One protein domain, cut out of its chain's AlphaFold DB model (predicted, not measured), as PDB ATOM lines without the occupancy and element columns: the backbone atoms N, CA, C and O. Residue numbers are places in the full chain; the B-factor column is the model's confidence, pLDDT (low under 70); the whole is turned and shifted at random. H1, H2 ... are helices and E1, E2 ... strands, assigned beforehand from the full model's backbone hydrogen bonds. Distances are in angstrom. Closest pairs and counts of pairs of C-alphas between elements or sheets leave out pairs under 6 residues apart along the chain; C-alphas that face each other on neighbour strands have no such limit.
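AT A GLANCE: This is residues 141 to 307 of the 325 residues of an uncharacterized protein of Lacipirellula limnantheis (UniProt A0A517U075). A four-stranded sheet has helices over one face, the long H5 along E3 and E4 and the shorter H1 over E1, while H6 crosses H5 on its side away from that sheet. At one end of the longest axis a small three-stranded sheet, with H4 grazing it, makes a second part. The 167 printed residues hold, in order, E1 H1 H2 E2 H3 E3 E4 E5 H4 E6 E7 H5 H6, a mixed class. The larger sheet, E1 E2 E4 E3, is mixed; the smaller, E5 E7 E6, is antiparallel. The whole is compact, with a radius of gyration of the C-alphas of 16.0 A, yet elongated, spanning 54 by 32 by 30 A.

IN THESE COORDINATES: E1 is residues 154 to 157, beginning at C-alpha 154 (70.859, 31.767, 106.635). H1 is 170 to 177, H2 182 to 185, E2 190 to 193, H3 198 to 202, E3 207 to 210, E4 213 to 216, E5 224 to 227 and H4 233 to 241, 12.5 A long. E6, 245 to 250, is 15.5 A long, and E7, 253 to 257, is 13.1 A. H5, 260 to 280, measures 28.9 A, and H6, 287 to 304, 24.3 A, ending at C-alpha 304 (65.901, 8.740, 94.827).

HOW THE PARTS SIT: E1 and E2 are parallel (N 193 to O 156, 2.9 A), as are E2 and E4 (N 192 to O 214, 2.8 A); the hairpin E3 and E4 is antiparallel (N 215 to O 208, 2.8 A). E1, H1 H2, E2 form a strand-helix-strand unit, parallel neighbours joined through helices, with a left-handed crossover. H1 and H5 lie on the same face, giving two layers, helices over a sheet. H5 has a height over the sheet of 8.1 A and runs along the strands; its closest C-alphas to E3 are those of Glu 275 and Gln 209, 5.2 A. H1, at 10.2 A, lies over E1, slantwise at 38 degrees on the local plane, and only just touches H5, through residue 268 alone, with 3 pairs of C-alphas within 8 A; the closest are Arg 176 and Leu 268, 6.7 A. H5 and H6 touch, opposite ways at a steep tilt of 47 degrees, C-alphas of Asn 269 and Gly 302 being closest at 4.1 A. H2 is close to H5 but not clearly touching, Phe 184 to Ile 280, 6.6 A between C-alphas. H3 touches no helix and is on neither sheet. E5 and E7 are antiparallel (N 225 to O 256, 2.8 A), as is the hairpin E6 and E7 (N 257 to O 245, 2.8 A). E5, H4, E6 form a split unit, with E7 between the strands, and a right-handed crossover; H4 only grazes this sheet with residues 235 to 240. In H1 and H4 every O i to N i+4 pair is within hydrogen-bond range; H5 has 14 of 17, H6 12 of 14, H3 0 of 1 but 1 of 2 O i to N i+3 pairs, and H2 is too short for an i+4 pair.

THE WHOLE: The C-alphas of Asp 149 and Ile 251, the two farthest apart, are 54.5 A apart. The printed part has no cut. The link from E1 to H1, 12 residues, is long. Residues 141 and 203 have pLDDT under 70; the mean of the printed part is 92.9.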
ATOM      1  N   GLU A 141      87.128  28.725 109.259       69.00
ATOM      2  CA  GLU A 141      85.743  28.332 109.502       69.00
ATOM      3  C   GLU A 141      85.206  29.261 110.599       69.00
ATOM      4  O   GLU A 141      85.496  29.071 111.780       69.00
ATOM      5  N   ASP A 142      84.495  30.315 110.184       78.50
ATOM      6  CA  ASP A 142      83.866  31.287 111.078       78.50
ATOM      7  C   ASP A 142      82.867  30.566 111.990       78.50
ATOM      8  O   ASP A 142      81.769  30.208 111.563       78.50
ATOM      9  N   TRP A 143      83.233  30.335 113.256       81.25
ATOM     10  CA  TRP A 143      82.344  29.658 114.198       81.25
ATOM     11  C   TRP A 143      81.064  30.475 114.396       81.25
ATOM     12  O   TRP A 143      81.081  31.588 114.927       81.25
ATOM     13  N   HIS A 144      79.942  29.914 113.961       83.56
ATOM     14  CA  HIS A 144      78.629  30.489 114.186       83.56
ATOM     15  C   HIS A 144      78.071  29.954 115.503       83.56
ATOM     16  O   HIS A 144      77.713  28.783 115.609       83.56
ATOM     17  N   GLU A 145      78.014  30.825 116.508       81.19
ATOM     18  CA  GLU A 145      77.390  30.507 117.788       81.19
ATOM     19  C   GLU A 145      75.887  30.214 117.594       81.19
ATOM     20  O   GLU A 145      75.203  31.021 116.950       81.19
ATOM     21  N   PRO A 146      75.366  29.077 118.104       81.31
ATOM     22  CA  PRO A 146      73.974  28.703 117.883       81.31
ATOM     23  C   PRO A 146      72.984  29.704 118.479       81.31
ATOM     24  O   PRO A 146      73.067  30.057 119.657       81.31
ATOM     25  N   ARG A 147      72.017  30.150 117.675       82.75
ATOM     26  CA  ARG A 147      71.074  31.221 118.046       82.75
ATOM     27  C   ARG A 147      69.841  30.690 118.762       82.75
ATOM     28  O   ARG A 147      69.282  31.395 119.595       82.75
ATOM     29  N   ASN A 148      69.408  29.481 118.411       79.69
ATOM     30  CA  ASN A 148      68.192  28.818 118.882       79.69
ATOM     31  C   ASN A 148      66.916  29.678 118.726       79.69
ATOM     32  O   ASN A 148      65.930  29.462 119.425       79.69
ATOM     33  N   ASP A 149      66.915  30.659 117.811       81.06
ATOM     34  CA  ASP A 149      65.836  31.652 117.688       81.06
ATOM     35  C   ASP A 149      64.725  31.261 116.700       81.06
ATOM     36  O   ASP A 149      63.776  32.021 116.509       81.06
ATOM     37  N   GLY A 150      64.830  30.074 116.090       78.06
ATOM     38  CA  GLY A 150      63.790  29.451 115.265       78.06
ATOM     39  C   GLY A 150      63.523  30.126 113.916       78.06
ATOM     40  O   GLY A 150      62.580  29.747 113.228       78.06
ATOM     41  N   LYS A 151      64.331  31.111 113.498       83.44
ATOM     42  CA  LYS A 151      64.071  31.939 112.296       83.44
ATOM     43  C   LYS A 151      64.500  31.285 110.972       83.44
ATOM     44  O   LYS A 151      64.669  31.977 109.969       83.44
ATOM     45  N   GLY A 152      64.659  29.962 110.969       91.56
ATOM     46  CA  GLY A 152      65.228  29.198 109.860       91.56
ATOM     47  C   GLY A 152      66.714  29.488 109.633       91.56
ATOM     48  O   GLY A 152      67.371  30.175 110.417       91.56
ATOM     49  N   TYR A 153      67.247  28.957 108.534       96.38
ATOM     50  CA  TYR A 153      68.667  29.053 108.214       96.38
ATOM     51  C   TYR A 153      69.009  30.275 107.354       96.38
ATOM     52  O   TYR A 153      68.255  30.684 106.467       96.38
ATOM     53  N   ARG A 154      70.215  30.814 107.553       96.19
ATOM     54  CA  ARG A 154      70.859  31.767 106.635       96.19
ATOM     55  C   ARG A 154      71.905  31.068 105.767       96.19
ATOM     56  O   ARG A 154      72.414  30.006 106.121       96.19
ATOM     57  N   ILE A 155      72.276  31.691 104.650       97.69
ATOM     58  CA  ILE A 155      73.435  31.266 103.854       97.69
ATOM     59  C   ILE A 155      74.535  32.320 103.968       97.69
ATOM     60  O   ILE A 155      74.270  33.510 103.801       97.69
ATOM     61  N   VAL A 156      75.756  31.870 104.253       96.56
ATOM     62  CA  VAL A 156      76.982  32.683 104.293       96.56
ATOM     63  C   VAL A 156      77.871  32.267 103.121       96.56
ATOM     64  O   VAL A 156      77.976  31.077 102.818       96.56
ATOM     65  N   VAL A 157      78.499  33.233 102.442       96.94
ATOM     66  CA  VAL A 157      79.352  32.973 101.272       96.94
ATOM     67  C   VAL A 157      80.710  33.647 101.427       96.94
ATOM     68  O   VAL A 157      80.840  34.857 101.259       96.94
ATOM     69  N   GLN A 158      81.729  32.842 101.720       95.62
ATOM     70  CA  GLN A 158      83.135  33.214 101.593       95.62
ATOM     71  C   GLN A 158      83.584  33.038 100.128       95.62
ATOM     72  O   GLN A 158      83.071  32.180  99.399       95.62
ATOM     73  N   GLN A 159      84.575  33.818  99.683       95.19
ATOM     74  CA  GLN A 159      85.187  33.609  98.364       95.19
ATOM     75  C   GLN A 159      85.899  32.241  98.319       95.19
ATOM     76  O   GLN A 159      86.595  31.898  99.276       95.19
ATOM     77  N   PRO A 160      85.780  31.461  97.229       94.50
ATOM     78  CA  PRO A 160      86.314  30.098  97.174       94.50
ATOM     79  C   PRO A 160      87.853  30.040  97.179       94.50
ATOM     80  O   PRO A 160      88.425  29.104  97.740       94.50
ATOM     81  N   GLY A 161      88.518  31.057  96.623       91.12
ATOM     82  CA  GLY A 161      89.974  31.137  96.469       91.12
ATOM     83  C   GLY A 161      90.433  30.971  95.015       91.12
ATOM     84  O   GLY A 161      89.700  30.473  94.171       91.12
ATOM     85  N   GLU A 162      91.657  31.408  94.724       90.06
ATOM     86  CA  GLU A 162      92.278  31.338  93.393       90.06
ATOM     87  C   GLU A 162      92.361  29.891  92.869       90.06
ATOM     88  O   GLU A 162      92.898  29.019  93.553       90.06
ATOM     89  N   GLY A 163      91.835  29.633  91.664       92.62
ATOM     90  CA  GLY A 163      91.770  28.291  91.066       92.62
ATOM     91  C   GLY A 163      90.636  27.400  91.596       92.62
ATOM     92  O   GLY A 163      90.564  26.224  91.225       92.62
ATOM     93  N   TYR A 164      89.760  27.930  92.460       94.62
ATOM     94  CA  TYR A 164      88.649  27.199  93.070       94.62
ATOM     95  C   TYR A 164      87.305  27.892  92.833       94.62
ATOM     96  O   TYR A 164      87.188  29.107  92.959       94.62
ATOM     97  N   ALA A 165      86.255  27.108  92.586       96.25
ATOM     98  CA  ALA A 165      84.893  27.604  92.406       96.25
ATOM     99  C   ALA A 165      83.882  26.872  93.296       96.25
ATOM    100  O   ALA A 165      83.935  25.651  93.479       96.25
ATOM    101  N   HIS A 166      82.906  27.629  93.801       97.88
ATOM    102  CA  HIS A 166      81.674  27.061  94.343       97.88
ATOM    103  C   HIS A 166      80.852  26.510  93.181       97.88
ATOM    104  O   HIS A 166      80.413  27.255  92.307       97.88
ATOM    105  N   VAL A 167      80.682  25.190  93.149       97.38
ATOM    106  CA  VAL A 167      80.033  24.478  92.034       97.38
ATOM    107  C   VAL A 167      78.511  24.621  92.008       97.38
ATOM    108  O   VAL A 167      77.901  24.277  91.004       97.38
ATOM    109  N   VAL A 168      77.912  25.139  93.082       98.44
ATOM    110  CA  VAL A 168      76.476  25.437  93.212       98.44
ATOM    111  C   VAL A 168      76.284  26.848  93.774       98.44
ATOM    112  O   VAL A 168      77.207  27.412  94.361       98.44
ATOM    113  N   THR A 169      75.093  27.425  93.617       98.50
ATOM    114  CA  THR A 169      74.733  28.742  94.167       98.50
ATOM    115  C   THR A 169      73.935  28.630  95.475       98.50
ATOM    116  O   THR A 169      73.286  27.607  95.726       98.50
ATOM    117  N   PRO A 170      73.906  29.689  96.309       98.69
ATOM    118  CA  PRO A 170      72.981  29.789  97.439       98.69
ATOM    119  C   PRO A 170      71.517  29.553  97.041       98.69
ATOM    120  O   PRO A 170      70.746  28.968  97.796       98.69
ATOM    121  N   GLU A 171      71.115  29.991  95.851       98.62
ATOM    122  CA  GLU A 171      69.751  29.878  95.329       98.62
ATOM    123  C   GLU A 171      69.410  28.415  95.027       98.62
ATOM    124  O   GLU A 171      68.390  27.926  95.509       98.62
ATOM    125  N   GLN A 172      70.309  27.682  94.360       98.50
ATOM    126  CA  GLN A 172      70.180  26.236  94.143       98.50
ATOM    127  C   GLN A 172      70.108  25.456  95.468       98.50
ATOM    128  O   GLN A 172      69.326  24.513  95.585       98.50
ATOM    129  N   VAL A 173      70.875  25.862  96.489       98.62
ATOM    130  CA  VAL A 173      70.799  25.265  97.835       98.62
ATOM    131  C   VAL A 173      69.442  25.538  98.493       98.62
ATOM    132  O   VAL A 173      68.822  24.599  98.991       98.62
ATOM    133  N   ARG A 174      68.924  26.776  98.447       98.50
ATOM    134  CA  ARG A 174      67.592  27.093  99.004       98.50
ATOM    135  C   ARG A 174      66.476  26.347  98.280       98.50
ATOM    136  O   ARG A 174      65.648  25.720  98.934       98.50
ATOM    137  N   GLU A 175      66.495  26.336  96.948       98.25
ATOM    138  CA  GLU A 175      65.582  25.532  96.131       98.25
ATOM    139  C   GLU A 175      65.632  24.044  96.474       98.25
ATOM    140  O   GLU A 175      64.630  23.345  96.315       98.25
ATOM    141  N   ARG A 176      66.795  23.535  96.901       97.94
ATOM    142  CA  ARG A 176      66.963  22.122  97.217       97.94
ATOM    143  C   ARG A 176      66.468  21.756  98.610       97.94
ATOM    144  O   ARG A 176      65.849  20.698  98.759       97.94
ATOM    145  N   LEU A 177      66.712  22.622  99.592       98.06
ATOM    146  CA  LEU A 177      66.226  22.478 100.967       98.06
ATOM    147  C   LEU A 177      64.713  22.745 101.067       98.06
ATOM    148  O   LEU A 177      64.027  22.090 101.842       98.06
ATOM    149  N   ALA A 178      64.142  23.585 100.201       97.62
ATOM    150  CA  ALA A 178      62.688  23.738 100.065       97.62
ATOM    151  C   ALA A 178      61.964  22.468  99.548       97.62
ATOM    152  O   ALA A 178      60.736  22.427  99.524       97.62
ATOM    153  N   ARG A 179      62.706  21.432  99.116       97.12
ATOM    154  CA  ARG A 179      62.170  20.146  98.619       97.12
ATOM    155  C   ARG A 179      62.374  18.970  99.583       97.12
ATOM    156  O   ARG A 179      61.982  17.857  99.239       97.12
ATOM    157  N   VAL A 180      63.003  19.171 100.744       97.25
ATOM    158  CA  VAL A 180      62.987  18.174 101.832       97.25
ATOM    159  C   VAL A 180      61.827  18.472 102.796       97.25
ATOM    160  O   VAL A 180      61.348  19.610 102.815       97.25
ATOM    161  N   PRO A 181      61.349  17.496 103.590       97.50
ATOM    162  CA  PRO A 181      60.442  17.766 104.708       97.50
ATOM    163  C   PRO A 181      61.000  18.893 105.591       97.50
ATOM    164  O   PRO A 181      62.184  18.890 105.926       97.50
ATOM    165  N   GLN A 182      60.197  19.916 105.890       96.12
ATOM    166  CA  GLN A 182      60.709  21.158 106.489       96.12
ATOM    167  C   GLN A 182      61.107  20.981 107.960       96.12
ATOM    168  O   GLN A 182      61.992  21.681 108.442       96.12
ATOM    169  N   GLU A 183      60.550  19.981 108.642       96.38
ATOM    170  CA  GLU A 183      60.951  19.550 109.980       96.38
ATOM    171  C   GLU A 183      62.430  19.128 110.066       96.38
ATOM    172  O   GLU A 183      63.050  19.260 111.120       96.38
ATOM    173  N   PHE A 184      63.031  18.696 108.952       97.00
ATOM    174  CA  PHE A 184      64.460  18.380 108.862       97.00
ATOM    175  C   PHE A 184      65.355  19.623 108.943       97.00
ATOM    176  O   PHE A 184      66.549  19.503 109.206       97.00
ATOM    177  N   LEU A 185      64.797  20.818 108.733       96.88
ATOM    178  CA  LEU A 185      65.520  22.088 108.786       96.88
ATOM    179  C   LEU A 185      65.442  22.755 110.171       96.88
ATOM    180  O   LEU A 185      66.086  23.778 110.380       96.88
ATOM    181  N   ASN A 186      64.701  22.182 111.129       93.94
ATOM    182  CA  ASN A 186      64.477  22.775 112.455       93.94
ATOM    183  C   ASN A 186      65.769  23.010 113.264       93.94
ATOM    184  O   ASN A 186      65.820  23.935 114.067       93.94
ATOM    185  N   GLY A 187      66.799  22.179 113.065       92.81
ATOM    186  CA  GLY A 187      68.120  22.335 113.692       92.81
ATOM    187  C   GLY A 187      69.150  23.085 112.836       92.81
ATOM    188  O   GLY A 187      70.305  23.201 113.243       92.81
ATOM    189  N   LEU A 188      68.772  23.541 111.636       96.31
ATOM    190  CA  LEU A 188      69.678  24.173 110.678       96.31
ATOM    191  C   LEU A 188      69.624  25.695 110.820       96.31
ATOM    192  O   LEU A 188      68.583  26.312 110.599       96.31
ATOM    193  N   GLU A 189      70.766  26.312 111.114       95.81
ATOM    194  CA  GLU A 189      70.872  27.766 111.275       95.81
ATOM    195  C   GLU A 189      71.761  28.412 110.214       95.81
ATOM    196  O   GLU A 189      71.500  29.545 109.800       95.81
ATOM    197  N   VAL A 190      72.800  27.715 109.737       96.50
ATOM    198  CA  VAL A 190      73.682  28.243 108.689       96.50
ATOM    199  C   VAL A 190      74.084  27.180 107.670       96.50
ATOM    200  O   VAL A 190      74.466  26.066 108.016       96.50
ATOM    201  N   VAL A 191      74.081  27.561 106.391       97.50
ATOM    202  CA  VAL A 191      74.868  26.883 105.353       97.50
ATOM    203  C   VAL A 191      75.993  27.822 104.917       97.50
ATOM    204  O   VAL A 191      75.718  28.918 104.425       97.50
ATOM    205  N   GLN A 192      77.253  27.424 105.105       97.00
ATOM    206  CA  GLN A 192      78.417  28.231 104.740       97.00
ATOM    207  C   GLN A 192      79.132  27.674 103.508       97.00
ATOM    208  O   GLN A 192      79.790  26.633 103.556       97.00
ATOM    209  N   PHE A 193      79.110  28.445 102.427       97.44
ATOM    210  CA  PHE A 193      80.024  28.290 101.300       97.44
ATOM    211  C   PHE A 193      81.407  28.799 101.732       97.44
ATOM    212  O   PHE A 193      81.603  30.001 101.894       97.44
ATOM    213  N   SER A 194      82.338  27.882 101.984       94.31
ATOM    214  CA  SER A 194      83.594  28.139 102.708       94.31
ATOM    215  C   SER A 194      84.797  28.297 101.773       94.31
ATOM    216  O   SER A 194      84.822  27.717 100.694       94.31
ATOM    217  N   GLN A 195      85.835  29.031 102.170       92.69
ATOM    218  CA  GLN A 195      87.061  29.153 101.374       92.69
ATOM    219  C   GLN A 195      87.833  27.816 101.285       92.69
ATOM    220  O   GLN A 195      87.808  27.000 102.210       92.69
ATOM    221  N   MET A 196      88.561  27.579 100.187       89.12
ATOM    222  CA  MET A 196      89.500  26.456 100.087       89.12
ATOM    223  C   MET A 196      90.709  26.646 101.016       89.12
ATOM    224  O   MET A 196      91.266  27.734 101.133       89.12
ATOM    225  N   THR A 197      91.165  25.564 101.654       85.75
ATOM    226  CA  THR A 197      92.224  25.614 102.677       85.75
ATOM    227  C   THR A 197      93.297  24.560 102.437       85.75
ATOM    228  O   THR A 197      93.027  23.482 101.899       85.75
ATOM    229  N   ARG A 198      94.529  24.813 102.903       82.06
ATOM    230  CA  ARG A 198      95.674  23.897 102.704       82.06
ATOM    231  C   ARG A 198      95.435  22.496 103.299       82.06
ATOM    232  O   ARG A 198      95.991  21.502 102.822       82.06
ATOM    233  N   LYS A 199      94.576  22.407 104.324       80.38
ATOM    234  CA  LYS A 199      94.076  21.152 104.909       80.38
ATOM    235  C   LYS A 199      93.139  20.416 103.941       80.38
ATOM    236  O   LYS A 199      93.411  19.260 103.625       80.38
ATOM    237  N   LYS A 200      92.090  21.074 103.430       81.69
ATOM    238  CA  LYS A 200      91.080  20.468 102.534       81.69
ATOM    239  C   LYS A 200      91.661  20.116 101.150       81.69
ATOM    240  O   LYS A 200      91.345  19.057 100.620       81.69
ATOM    241  N   GLN A 201      92.634  20.882 100.639       78.69
ATOM    242  CA  GLN A 201      93.444  20.506  99.459       78.69
ATOM    243  C   GLN A 201      94.153  19.145  99.617       78.69
ATOM    244  O   GLN A 201      94.297  18.389  98.658       78.69
ATOM    245  N   SER A 202      94.620  18.830 100.832       70.50
ATOM    246  CA  SER A 202      95.351  17.587 101.126       70.50
ATOM    247  C   SER A 202      94.426  16.392 101.397       70.50
ATOM    248  O   SER A 202      94.843  15.244 101.223       70.50
ATOM    249  N   PHE A 203      93.195  16.668 101.837       68.56
ATOM    250  CA  PHE A 203      92.182  15.704 102.268       68.56
ATOM    251  C   PHE A 203      90.822  16.115 101.670       68.56
ATOM    252  O   PHE A 203      90.088  16.868 102.316       68.56
ATOM    253  N   PRO A 204      90.503  15.682 100.431       72.25
ATOM    254  CA  PRO A 204      89.343  16.180  99.697       72.25
ATOM    255  C   PRO A 204      88.036  15.801 100.399       72.25
ATOM    256  O   PRO A 204      87.712  14.625 100.553       72.25
ATOM    257  N   CYS A 205      87.320  16.830 100.839       84.12
ATOM    258  CA  CYS A 205      86.143  16.787 101.697       84.12
ATOM    259  C   CYS A 205      85.237  17.935 101.230       84.12
ATOM    260  O   CYS A 205      85.630  19.098 101.304       84.12
ATOM    261  N   TYR A 206      84.091  17.579 100.642       92.62
ATOM    262  CA  TYR A 206      83.219  18.493  99.888       92.62
ATOM    263  C   TYR A 206      82.156  19.159 100.774       92.62
ATOM    264  O   TYR A 206      81.782  20.306 100.531       92.62
ATOM    265  N   GLY A 207      81.710  18.447 101.812       93.94
ATOM    266  CA  GLY A 207      80.829  18.923 102.873       93.94
ATOM    267  C   GLY A 207      81.441  18.673 104.257       93.94
ATOM    268  O   GLY A 207      82.458  17.978 104.368       93.94
ATOM    269  N   MET A 208      80.868  19.294 105.290       93.56
ATOM    270  CA  MET A 208      81.095  18.967 106.703       93.56
ATOM    271  C   MET A 208      79.965  19.535 107.581       93.56
ATOM    272  O   MET A 208      79.714  20.738 107.545       93.56
ATOM    273  N   GLN A 209      79.331  18.714 108.417       93.75
ATOM    274  CA  GLN A 209      78.428  19.151 109.491       93.75
ATOM    275  C   GLN A 209      79.204  19.467 110.782       93.75
ATOM    276  O   GLN A 209      80.024  18.665 111.228       93.75
ATOM    277  N   TRP A 210      78.919  20.605 111.425       91.38
ATOM    278  CA  TRP A 210      79.358  20.881 112.802       91.38
ATOM    279  C   TRP A 210      78.366  21.827 113.495       91.38
ATOM    280  O   TRP A 210      78.154  22.959 113.063       91.38
ATOM    281  N   GLY A 211      77.743  21.353 114.581       91.81
ATOM    282  CA  GLY A 211      76.673  22.086 115.264       91.81
ATOM    283  C   GLY A 211      75.462  22.268 114.346       91.81
ATOM    284  O   GLY A 211      75.176  21.399 113.525       91.81
ATOM    285  N   SER A 212      74.798  23.417 114.435       94.31
ATOM    286  CA  SER A 212      73.693  23.839 113.561       94.31
ATOM    287  C   SER A 212      74.137  24.326 112.167       94.31
ATOM    288  O   SER A 212      73.337  24.906 111.425       94.31
ATOM    289  N   THR A 213      75.414  24.125 111.800       95.12
ATOM    290  CA  THR A 213      76.010  24.620 110.549       95.12
ATOM    291  C   THR A 213      76.450  23.491 109.614       95.12
ATOM    292  O   THR A 213      77.102  22.530 110.034       95.12
ATOM    293  N   LEU A 214      76.143  23.648 108.322       96.56
ATOM    294  CA  LEU A 214      76.671  22.824 107.229       96.56
ATOM    295  C   LEU A 214      77.681  23.639 106.411       96.56
ATOM    296  O   LEU A 214      77.345  24.693 105.871       96.56
ATOM    297  N   TYR A 215      78.907  23.144 106.284       95.56
ATOM    298  CA  TYR A 215      79.974  23.773 105.508       95.56
ATOM    299  C   TYR A 215      80.091  23.083 104.146       95.56
ATOM    300  O   TYR A 215      80.278  21.871 104.081       95.56
ATOM    301  N   LEU A 216      80.005  23.848 103.056       96.56
ATOM    302  CA  LEU A 216      80.232  23.389 101.683       96.56
ATOM    303  C   LEU A 216      81.558  23.969 101.177       96.56
ATOM    304  O   LEU A 216      81.780  25.177 101.274       96.56
ATOM    305  N   TYR A 217      82.431  23.125 100.626       95.06
ATOM    306  CA  TYR A 217      83.754  23.525 100.135       95.06
ATOM    307  C   TYR A 217      83.805  23.530  98.598       95.06
ATOM    308  O   TYR A 217      83.201  22.662  97.964       95.06
ATOM    309  N   PRO A 218      84.543  24.466  97.978       95.50
ATOM    310  CA  PRO A 218      84.665  24.578  96.532       95.50
ATOM    311  C   PRO A 218      85.547  23.472  95.939       95.50
ATOM    312  O   PRO A 218      86.291  22.782  96.641       95.50
ATOM    313  N   LEU A 219      85.495  23.341  94.616       93.31
ATOM    314  CA  LEU A 219      86.323  22.425  93.832       93.31
ATOM    315  C   LEU A 219      87.299  23.184  92.932       93.31
ATOM    316  O   LEU A 219      87.150  24.385  92.741       93.31
ATOM    317  N   GLU A 220      88.311  22.485  92.405       93.50
ATOM    318  CA  GLU A 220      89.201  23.050  91.378       93.50
ATOM    319  C   GLU A 220      88.360  23.425  90.145       93.50
ATOM    320  O   GLU A 220      87.507  22.644  89.720       93.50
ATOM    321  N   GLU A 221      88.596  24.605  89.563       95.38
ATOM    322  CA  GLU A 221      87.822  25.131  88.417       95.38
ATOM    323  C   GLU A 221      87.864  24.221  87.177       95.38
ATOM    324  O   GLU A 221      86.967  24.260  86.335       95.38
ATOM    325  N   SER A 222      88.876  23.354  87.094       95.88
ATOM    326  CA  SER A 222      89.018  22.289  86.095       95.88
ATOM    327  C   SER A 222      87.889  21.249  86.124       95.88
ATOM    328  O   SER A 222      87.679  20.555  85.130       95.88
ATOM    329  N   LEU A 223      87.199  21.102  87.263       95.94
ATOM    330  CA  LEU A 223      86.316  19.976  87.586       95.94
ATOM    331  C   LEU A 223      87.002  18.595  87.463       95.94
ATOM    332  O   LEU A 223      86.333  17.571  87.284       95.94
ATOM    333  N   GLU A 224      88.333  18.563  87.600       95.06
ATOM    334  CA  GLU A 224      89.151  17.349  87.626       95.06
ATOM    335  C   GLU A 224      89.809  17.143  88.997       95.06
ATOM    336  O   GLU A 224      90.334  18.075  89.604       95.06
ATOM    337  N   GLU A 225      89.831  15.901  89.479       91.44
ATOM    338  CA  GLU A 225      90.454  15.526  90.749       91.44
ATOM    339  C   GLU A 225      91.442  14.371  90.557       91.44
ATOM    340  O   GLU A 225      91.085  13.322  90.019       91.44
ATOM    341  N   TRP A 226      92.675  14.540  91.042       91.56
ATOM    342  CA  TRP A 226      93.788  13.618  90.795       91.56
ATOM    343  C   TRP A 226      94.180  12.811  92.044       91.56
ATOM    344  O   TRP A 226      94.341  13.360  93.132       91.56
ATOM    345  N   PHE A 227      94.395  11.501  91.909       89.56
ATOM    346  CA  PHE A 227      94.654  10.577  93.019       89.56
ATOM    347  C   PHE A 227      95.814   9.619  92.700       89.56
ATOM    348  O   PHE A 227      95.869   9.025  91.627       89.56
ATOM    349  N   SER A 228      96.735   9.424  93.653       90.06
ATOM    350  CA  SER A 228      97.927   8.567  93.477       90.06
ATOM    351  C   SER A 228      97.722   7.096  93.880       90.06
ATOM    352  O   SER A 228      98.686   6.372  94.120       90.06
ATOM    353  N   ILE A 229      96.470   6.686  94.095       88.88
ATOM    354  CA  ILE A 229      96.033   5.344  94.511       88.88
ATOM    355  C   ILE A 229      94.672   5.119  93.834       88.88
ATOM    356  O   ILE A 229      93.898   6.083  93.784       88.88
ATOM    357  N   PRO A 230      94.355   3.907  93.333       92.56
ATOM    358  CA  PRO A 230      93.033   3.609  92.786       92.56
ATOM    359  C   PRO A 230      91.898   3.987  93.754       92.56
ATOM    360  O   PRO A 230      92.012   3.741  94.961       92.56
ATOM    361  N   PRO A 231      90.789   4.554  93.248       91.31
ATOM    362  CA  PRO A 231      89.595   4.793  94.050       91.31
ATOM    363  C   PRO A 231      88.985   3.473  94.539       91.31
ATOM    364  O   PRO A 231      89.018   2.457  93.843       91.31
ATOM    365  N   GLN A 232      88.376   3.495  95.725       90.88
ATOM    366  CA  GLN A 232      87.632   2.340  96.232       90.88
ATOM    367  C   GLN A 232      86.370   2.097  95.375       90.88
ATOM    368  O   GLN A 232      85.778   3.069  94.896       90.88
ATOM    369  N   PRO A 233      85.913   0.842  95.187       92.81
ATOM    370  CA  PRO A 233      84.773   0.527  94.317       92.81
ATOM    371  C   PRO A 233      83.487   1.305  94.639       92.81
ATOM    372  O   PRO A 233      82.724   1.646  93.734       92.81
ATOM    373  N   GLN A 234      83.266   1.630  95.914       85.50
ATOM    374  CA  GLN A 234      82.142   2.434  96.396       85.50
ATOM    375  C   GLN A 234      82.215   3.866  95.857       85.50
ATOM    376  O   GLN A 234      81.260   4.319  95.240       85.50
ATOM    377  N   VAL A 235      83.378   4.521  95.962       89.00
ATOM    378  CA  VAL A 235      83.646   5.863  95.404       89.00
ATOM    379  C   VAL A 235      83.393   5.892  93.898       89.00
ATOM    380  O   VAL A 235      82.785   6.826  93.376       89.00
ATOM    381  N   VAL A 236      83.837   4.852  93.184       93.38
ATOM    382  CA  VAL A 236      83.609   4.713  91.738       93.38
ATOM    383  C   VAL A 236      82.123   4.543  91.420       93.38
ATOM    384  O   VAL A 236      81.661   5.047  90.403       93.38
ATOM    385  N   THR A 237      81.369   3.846  92.269       91.44
ATOM    386  CA  THR A 237      79.931   3.598  92.078       91.44
ATOM    387  C   THR A 237      79.111   4.854  92.370       91.44
ATOM    388  O   THR A 237      78.334   5.280  91.520       91.44
ATOM    389  N   GLU A 238      79.353   5.474  93.525       90.81
ATOM    390  CA  GLU A 238      78.769   6.731  93.998       90.81
ATOM    391  C   GLU A 238      78.946   7.848  92.962       90.81
ATOM    392  O   GLU A 238      77.970   8.325  92.389       90.81
ATOM    393  N   SER A 239      80.186   8.219  92.631       93.19
ATOM    394  CA  SER A 239      80.446   9.293  91.659       93.19
ATOM    395  C   SER A 239      79.822   9.015  90.283       93.19
ATOM    396  O   SER A 239      79.263   9.926  89.668       93.19
ATOM    397  N   ARG A 240      79.811   7.756  89.818       93.62
ATOM    398  CA  ARG A 240      79.155   7.367  88.555       93.62
ATOM    399  C   ARG A 240      77.627   7.460  88.589       93.62
ATOM    400  O   ARG A 240      77.043   7.638  87.522       93.62
ATOM    401  N   MET A 241      76.968   7.372  89.748       91.94
ATOM    402  CA  MET A 241      75.512   7.588  89.852       91.94
ATOM    403  C   MET A 241      75.113   9.010  89.455       91.94
ATOM    404  O   MET A 241      74.065   9.191  88.841       91.94
ATOM    405  N   TYR A 242      75.976   9.981  89.752       93.81
ATOM    406  CA  TYR A 242      75.802  11.399  89.430       93.81
ATOM    407  C   TYR A 242      76.523  11.814  88.133       93.81
ATOM    408  O   TYR A 242      76.516  12.979  87.760       93.81
ATOM    409  N   GLY A 243      77.125  10.864  87.403       93.88
ATOM    410  CA  GLY A 243      77.766  11.105  86.102       93.88
ATOM    411  C   GLY A 243      79.269  11.414  86.137       93.88
ATOM    412  O   GLY A 243      79.848  11.682  85.083       93.88
ATOM    413  N   GLY A 244      79.920  11.337  87.300       95.31
ATOM    414  CA  GLY A 244      81.373  11.440  87.437       95.31
ATOM    415  C   GLY A 244      82.107  10.332  86.673       95.31
ATOM    416  O   GLY A 244      81.724   9.156  86.712       95.31
ATOM    417  N   ARG A 245      83.167  10.699  85.945       97.06
ATOM    418  CA  ARG A 245      83.917   9.792  85.061       97.06
ATOM    419  C   ARG A 245      85.302   9.526  85.633       97.06
ATOM    420  O   ARG A 245      86.056  10.461  85.857       97.06
ATOM    421  N   TRP A 246      85.630   8.250  85.819       96.88
ATOM    422  CA  TRP A 246      86.957   7.809  86.251       96.88
ATOM    423  C   TRP A 246      87.779   7.302  85.073       96.88
ATOM    424  O   TRP A 246      87.325   6.391  84.372       96.88
ATOM    425  N   ASP A 247      88.990   7.828  84.923       97.19
ATOM    426  CA  ASP A 247      90.022   7.324  84.022       97.19
ATOM    427  C   ASP A 247      91.381   7.184  84.734       97.19
ATOM    428  O   ASP A 247      91.553   7.552  85.901       97.19
ATOM    429  N   GLN A 248      92.345   6.575  84.042       96.88
ATOM    430  CA  GLN A 248      93.699   6.363  84.550       96.88
ATOM    431  C   GLN A 248      94.726   6.872  83.519       96.88
ATOM    432  O   GLN A 248      95.240   6.075  82.732       96.88
ATOM    433  N   PRO A 249      95.030   8.188  83.485       95.06
ATOM    434  CA  PRO A 249      95.909   8.774  82.467       95.06
ATOM    435  C   PRO A 249      97.354   8.250  82.477       95.06
ATOM    436  O   PRO A 249      98.040   8.339  81.462       95.06
ATOM    437  N   ALA A 250      97.831   7.710  83.604       94.50
ATOM    438  CA  ALA A 250      99.154   7.094  83.718       94.50
ATOM    439  C   ALA A 250      99.186   5.986  84.789       94.50
ATOM    440  O   ALA A 250      98.314   5.889  85.655       94.50
ATOM    441  N   ILE A 251     100.222   5.141  84.778       94.00
ATOM    442  CA  ILE A 251     100.411   4.105  85.807       94.00
ATOM    443  C   ILE A 251     100.493   4.770  87.193       94.00
ATOM    444  O   ILE A 251     101.296   5.671  87.414       94.00
ATOM    445  N   GLY A 252      99.624   4.352  88.120       91.62
ATOM    446  CA  GLY A 252      99.520   4.935  89.465       91.62
ATOM    447  C   GLY A 252      98.789   6.284  89.559       91.62
ATOM    448  O   GLY A 252      98.547   6.742  90.674       91.62
ATOM    449  N   SER A 253      98.397   6.901  88.438       94.00
ATOM    450  CA  SER A 253      97.679   8.180  88.404       94.00
ATOM    451  C   SER A 253      96.232   7.993  87.955       94.00
ATOM    452  O   SER A 253      95.968   7.603  86.819       94.00
ATOM    453  N   TRP A 254      95.302   8.269  88.864       95.38
ATOM    454  CA  TRP A 254      93.861   8.150  88.660       95.38
ATOM    455  C   TRP A 254      93.225   9.528  88.654       95.38
ATOM    456  O   TRP A 254      93.578  10.370  89.483       95.38
ATOM    457  N   ARG A 255      92.255   9.741  87.770       95.38
ATOM    458  CA  ARG A 255      91.509  10.992  87.688       95.38
ATOM    459  C   ARG A 255      90.008  10.740  87.737       95.38
ATOM    460  O   ARG A 255      89.501   9.776  87.164       95.38
ATOM    461  N   LEU A 256      89.314  11.645  88.419       95.62
ATOM    462  CA  LEU A 256      87.873  11.835  88.352       95.62
ATOM    463  C   LEU A 256      87.592  13.158  87.632       95.62
ATOM    464  O   LEU A 256      87.994  14.210  88.119       95.62
ATOM    465  N   THR A 257      86.906  13.104  86.492       96.88
ATOM    466  CA  THR A 257      86.444  14.278  85.736       96.88
ATOM    467  C   THR A 257      84.925  14.383  85.836       96.88
ATOM    468  O   THR A 257      84.200  13.450  85.464       96.88
ATOM    469  N   TRP A 258      84.432  15.541  86.262       96.94
ATOM    470  CA  TRP A 258      83.009  15.866  86.288       96.94
ATOM    471  C   TRP A 258      82.598  16.721  85.076       96.94
ATOM    472  O   TRP A 258      83.425  17.340  84.411       96.94
ATOM    473  N   SER A 259      81.300  16.767  84.772       96.88
ATOM    474  CA  SER A 259      80.701  17.887  84.031       96.88
ATOM    475  C   SER A 259      80.024  18.829  85.028       96.88
ATOM    476  O   SER A 259      79.678  18.392  86.126       96.88
ATOM    477  N   LYS A 260      79.787  20.096  84.658       97.06
ATOM    478  CA  LYS A 260      79.138  21.071  85.556       97.06
ATOM    479  C   LYS A 260      77.812  20.546  86.137       97.06
ATOM    480  O   LYS A 260      77.675  20.463  87.349       97.06
ATOM    481  N   ALA A 261      76.910  20.059  85.284       96.44
ATOM    482  CA  ALA A 261      75.638  19.483  85.728       96.44
ATOM    483  C   ALA A 261      75.796  18.216  86.598       96.44
ATOM    484  O   ALA A 261      74.975  17.974  87.478       96.44
ATOM    485  N   ALA A 262      76.841  17.408  86.377       95.56
ATOM    486  CA  ALA A 262      77.114  16.215  87.184       95.56
ATOM    487  C   ALA A 262      77.609  16.569  88.596       95.56
ATOM    488  O   ALA A 262      77.213  15.923  89.566       95.56
ATOM    489  N   ILE A 263      78.455  17.600  88.727       96.50
ATOM    490  CA  ILE A 263      78.938  18.044  90.040       96.50
ATOM    491  C   ILE A 263      77.888  18.870  90.797       96.50
ATOM    492  O   ILE A 263      77.779  18.723  92.011       96.50
ATOM    493  N   GLU A 264      77.058  19.650  90.097       97.81
ATOM    494  CA  GLU A 264      75.866  20.299  90.664       97.81
ATOM    495  C   GLU A 264      74.892  19.256  91.243       97.81
ATOM    496  O   GLU A 264      74.477  19.372  92.395       97.81
ATOM    497  N   ASP A 265      74.586  18.192  90.487       96.56
ATOM    498  CA  ASP A 265      73.753  17.075  90.954       96.56
ATOM    499  C   ASP A 265      74.382  16.374  92.175       96.56
ATOM    500  O   ASP A 265      73.710  16.166  93.184       96.56
ATOM    501  N   PHE A 266      75.690  16.089  92.142       96.31
ATOM    502  CA  PHE A 266      76.410  15.480  93.267       96.31
ATOM    503  C   PHE A 266      76.409  16.356  94.535       96.31
ATOM    504  O   PHE A 266      76.175  15.848  95.632       96.31
ATOM    505  N   TYR A 267      76.619  17.669  94.413       97.69
ATOM    506  CA  TYR A 267      76.608  18.575  95.566       97.69
ATOM    507  C   TYR A 267      75.205  18.733  96.162       97.69
ATOM    508  O   TYR A 267      75.053  18.642  97.379       97.69
ATOM    509  N   LEU A 268      74.175  18.925  95.330       98.12
ATOM    510  CA  LEU A 268      72.803  19.159  95.799       98.12
ATOM    511  C   LEU A 268      72.089  17.885  96.271       98.12
ATOM    512  O   LEU A 268      71.195  17.980  97.109       98.12
ATOM    513  N   ASN A 269      72.430  16.712  95.729       97.69
ATOM    514  CA  ASN A 269      71.711  15.459  95.998       97.69
ATOM    515  C   ASN A 269      72.528  14.388  96.721       97.69
ATOM    516  O   ASN A 269      71.920  13.454  97.230       97.69
ATOM    517  N   ASN A 270      73.854  14.519  96.814       96.94
ATOM    518  CA  ASN A 270      74.676  13.678  97.685       96.94
ATOM    519  C   ASN A 270      75.146  14.492  98.895       96.94
ATOM    520  O   ASN A 270      74.644  14.296  99.995       96.94
ATOM    521  N   ILE A 271      76.047  15.457  98.678       97.12
ATOM    522  CA  ILE A 271      76.791  16.133  99.754       97.12
ATOM    523  C   ILE A 271      75.867  16.919 100.692       97.12
ATOM    524  O   ILE A 271      75.814  16.619 101.879       97.12
ATOM    525  N   LEU A 272      75.087  17.874 100.175       98.25
ATOM    526  CA  LEU A 272      74.189  18.709 100.984       98.25
ATOM    527  C   LEU A 272      73.202  17.879 101.823       98.25
ATOM    528  O   LEU A 272      72.883  18.251 102.950       98.25
ATOM    529  N   ILE A 273      72.723  16.761 101.273       98.31
ATOM    530  CA  ILE A 273      71.749  15.891 101.936       98.31
ATOM    531  C   ILE A 273      72.442  14.974 102.958       98.31
ATOM    532  O   ILE A 273      71.883  14.755 104.025       98.31
ATOM    533  N   HIS A 274      73.671  14.508 102.699       97.44
ATOM    534  CA  HIS A 274      74.490  13.749 103.661       97.44
ATOM    535  C   HIS A 274      74.806  14.581 104.912       97.44
ATOM    536  O   HIS A 274      74.507  14.154 106.025       97.44
ATOM    537  N   GLU A 275      75.316  15.807 104.743       97.56
ATOM    538  CA  GLU A 275      75.625  16.688 105.883       97.56
ATOM    539  C   GLU A 275      74.356  17.071 106.672       97.56
ATOM    540  O   GLU A 275      74.379  17.150 107.900       97.56
ATOM    541  N   LEU A 276      73.218  17.247 105.987       97.88
ATOM    542  CA  LEU A 276      71.915  17.431 106.632       97.88
ATOM    543  C   LEU A 276      71.470  16.167 107.398       97.88
ATOM    544  O   LEU A 276      70.931  16.275 108.496       97.88
ATOM    545  N   GLY A 277      71.754  14.971 106.879       97.62
ATOM    546  CA  GLY A 277      71.531  13.705 107.582       97.62
ATOM    547  C   GLY A 277      72.324  13.608 108.890       97.62
ATOM    548  O   GLY A 277      71.773  13.191 109.906       97.62
ATOM    549  N   HIS A 278      73.579  14.070 108.914       96.06
ATOM    550  CA  HIS A 278      74.357  14.159 110.157       96.06
ATOM    551  C   HIS A 278      73.723  15.092 111.200       96.06
ATOM    552  O   HIS A 278      73.811  14.802 112.392       96.06
ATOM    553  N   LEU A 279      73.092  16.191 110.777       95.12
ATOM    554  CA  LEU A 279      72.421  17.143 111.672       95.12
ATOM    555  C   LEU A 279      71.156  16.557 112.327       95.12
ATOM    556  O   LEU A 279      70.833  16.918 113.455       95.12
ATOM    557  N   ILE A 280      70.456  15.663 111.624       96.31
ATOM    558  CA  ILE A 280      69.176  15.070 112.051       96.31
ATOM    559  C   ILE A 280      69.374  13.827 112.933       96.31
ATOM    560  O   ILE A 280      68.476  13.470 113.692       96.31
ATOM    561  N   ASP A 281      70.527  13.158 112.848       94.94
ATOM    562  CA  ASP A 281      70.798  11.943 113.621       94.94
ATOM    563  C   ASP A 281      71.101  12.234 115.101       94.94
ATOM    564  O   ASP A 281      72.257  12.330 115.527       94.94
ATOM    565  N   ASP A 282      70.024  12.336 115.881       91.31
ATOM    566  CA  ASP A 282      70.012  12.437 117.341       91.31
ATOM    567  C   ASP A 282      70.174  11.079 118.056       91.31
ATOM    568  O   ASP A 282      70.319  11.032 119.280       91.31
ATOM    569  N   ARG A 283      70.163   9.961 117.314       90.62
ATOM    570  CA  ARG A 283      70.024   8.599 117.871       90.62
ATOM    571  C   ARG A 283      71.346   7.863 117.949       90.62
ATOM    572  O   ARG A 283      71.617   7.171 118.932       90.62
ATOM    573  N   ASN A 284      72.160   7.967 116.904       91.38
ATOM    574  CA  ASN A 284      73.419   7.245 116.829       91.38
ATOM    575  C   ASN A 284      74.538   8.073 117.463       91.38
ATOM    576  O   ASN A 284      74.998   9.066 116.915       91.38
ATOM    577  N   THR A 285      75.062   7.624 118.601       89.12
ATOM    578  CA  THR A 285      76.276   8.209 119.201       89.12
ATOM    579  C   THR A 285      77.567   7.669 118.570       89.12
ATOM    580  O   THR A 285      78.636   8.260 118.719       89.12
ATOM    581  N   GLY A 286      77.489   6.541 117.854       90.50
ATOM    582  CA  GLY A 286      78.621   5.904 117.182       90.50
ATOM    583  C   GLY A 286      78.866   6.460 115.779       90.50
ATOM    584  O   GLY A 286      77.974   6.426 114.937       90.50
ATOM    585  N   TYR A 287      80.104   6.890 115.504       87.31
ATOM    586  CA  TYR A 287      80.532   7.448 114.210       87.31
ATOM    587  C   TYR A 287      80.068   6.620 112.994       87.31
ATOM    588  O   TYR A 287      79.402   7.146 112.107       87.31
ATOM    589  N   THR A 288      80.340   5.310 112.991       91.19
ATOM    590  CA  THR A 288      79.962   4.387 111.904       91.19
ATOM    591  C   THR A 288      78.460   4.365 111.614       91.19
ATOM    592  O   THR A 288      78.065   4.171 110.467       91.19
ATOM    593  N   ASP A 289      77.625   4.532 112.641       92.88
ATOM    594  CA  ASP A 289      76.172   4.471 112.505       92.88
ATOM    595  C   ASP A 289      75.578   5.836 112.095       92.88
ATOM    596  O   ASP A 289      74.632   5.851 111.306       92.88
ATOM    597  N   ARG A 290      76.208   6.963 112.479       93.62
ATOM    598  CA  ARG A 290      75.885   8.309 111.947       93.62
ATOM    599  C   ARG A 290      76.227   8.469 110.465       93.62
ATOM    600  O   ARG A 290      75.461   9.073 109.720       93.62
ATOM    601  N   GLU A 291      77.361   7.921 110.028       92.62
ATOM    602  CA  GLU A 291      77.736   7.875 108.604       92.62
ATOM    603  C   GLU A 291      76.734   7.036 107.804       92.62
ATOM    604  O   GLU A 291      76.171   7.506 106.822       92.62
ATOM    605  N   ARG A 292      76.410   5.836 108.300       93.44
ATOM    606  CA  ARG A 292      75.360   4.957 107.760       93.44
ATOM    607  C   ARG A 292      74.006   5.648 107.611       93.44
ATOM    608  O   ARG A 292      73.312   5.408 106.621       93.44
ATOM    609  N   TYR A 293      73.603   6.444 108.601       96.31
ATOM    610  CA  TYR A 293      72.352   7.194 108.545       96.31
ATOM    611  C   TYR A 293      72.409   8.271 107.459       96.31
ATOM    612  O   TYR A 293      71.509   8.333 106.623       96.31
ATOM    613  N   ALA A 294      73.487   9.057 107.415       95.44
ATOM    614  CA  ALA A 294      73.688  10.103 106.418       95.44
ATOM    615  C   ALA A 294      73.766   9.555 104.977       95.44
ATOM    616  O   ALA A 294      73.106  10.104 104.093       95.44
ATOM    617  N   GLU A 295      74.437   8.416 104.749       94.31
ATOM    618  CA  GLU A 295      74.431   7.694 103.462       94.31
ATOM    619  C   GLU A 295      73.007   7.338 103.022       94.31
ATOM    620  O   GLU A 295      72.597   7.611 101.891       94.31
ATOM    621  N   TRP A 296      72.240   6.702 103.915       96.19
ATOM    622  CA  TRP A 296      70.865   6.296 103.634       96.19
ATOM    623  C   TRP A 296      69.976   7.512 103.349       96.19
ATOM    624  O   TRP A 296      69.206   7.506 102.387       96.19
ATOM    625  N   PHE A 297      70.127   8.571 104.143       97.12
ATOM    626  CA  PHE A 297      69.369   9.809 104.034       97.12
ATOM    627  C   PHE A 297      69.674  10.544 102.712       97.12
ATOM    628  O   PHE A 297      68.747  10.983 102.028       97.12
ATOM    629  N   ALA A 298      70.941  10.581 102.278       96.25
ATOM    630  CA  ALA A 298      71.352  11.082 100.962       96.25
ATOM    631  C   ALA A 298      70.812  10.227  99.801       96.25
ATOM    632  O   ALA A 298      70.332  10.761  98.798       96.25
ATOM    633  N   VAL A 299      70.809   8.896  99.930       94.56
ATOM    634  CA  VAL A 299      70.224   8.007  98.912       94.56
ATOM    635  C   VAL A 299      68.706   8.198  98.798       94.56
ATOM    636  O   VAL A 299      68.186   8.205  97.680       94.56
ATOM    637  N   GLU A 300      67.995   8.374  99.914       96.31
ATOM    638  CA  GLU A 300      66.534   8.516  99.952       96.31
ATOM    639  C   GLU A 300      66.073   9.925  99.552       96.31
ATOM    640  O   GLU A 300      65.473  10.118  98.488       96.31
ATOM    641  N   PHE A 301      66.406  10.935 100.356       97.00
ATOM    642  CA  PHE A 301      65.935  12.309 100.170       97.00
ATOM    643  C   PHE A 301      66.723  13.083  99.110       97.00
ATOM    644  O   PHE A 301      66.273  14.143  98.672       97.00
ATOM    645  N   GLY A 302      67.869  12.558  98.665       96.56
ATOM    646  CA  GLY A 302      68.727  13.122  97.625       96.56
ATOM    647  C   GLY A 302      68.585  12.417  96.272       96.56
ATOM    648  O   GLY A 302      67.897  12.904  95.365       96.56
ATOM    649  N   TYR A 303      69.241  11.264  96.123       94.44
ATOM    650  CA  TYR A 303      69.334  10.531  94.854       94.44
ATOM    651  C   TYR A 303      67.980  10.021  94.344       94.44
ATOM    652  O   TYR A 303      67.621  10.268  93.187       94.44
ATOM    653  N   ARG A 304      67.215   9.308  95.185       93.75
ATOM    654  CA  ARG A 304      65.901   8.740  94.827       93.75
ATOM    655  C   ARG A 304      64.865   9.836  94.584       93.75
ATOM    656  O   ARG A 304      64.191   9.783  93.557       93.75
ATOM    657  N   ALA A 305      64.819  10.863  95.434       92.75
ATOM    658  CA  ALA A 305      63.952  12.035  95.262       92.75
ATOM    659  C   ALA A 305      64.143  12.765  93.912       92.75
ATOM    660  O   ALA A 305      63.195  13.325  93.369       92.75
ATOM    661  N   THR A 306      65.340  12.707  93.315       90.38
ATOM    662  CA  THR A 306      65.628  13.242  91.965       90.38
ATOM    663  C   THR A 306      65.462  12.211  90.833       90.38
ATOM    664  O   THR A 306      65.995  12.354  89.728       90.38
ATOM    665  N   GLY A 307      64.694  11.148  91.087       84.44
ATOM    666  CA  GLY A 307      64.378  10.081  90.132       84.44
ATOM    667  C   GLY A 307      65.446   8.986  90.011       84.44
ATOM    668  O   GLY A 307      65.317   8.089  89.170       84.44
TER     669      GLY A 307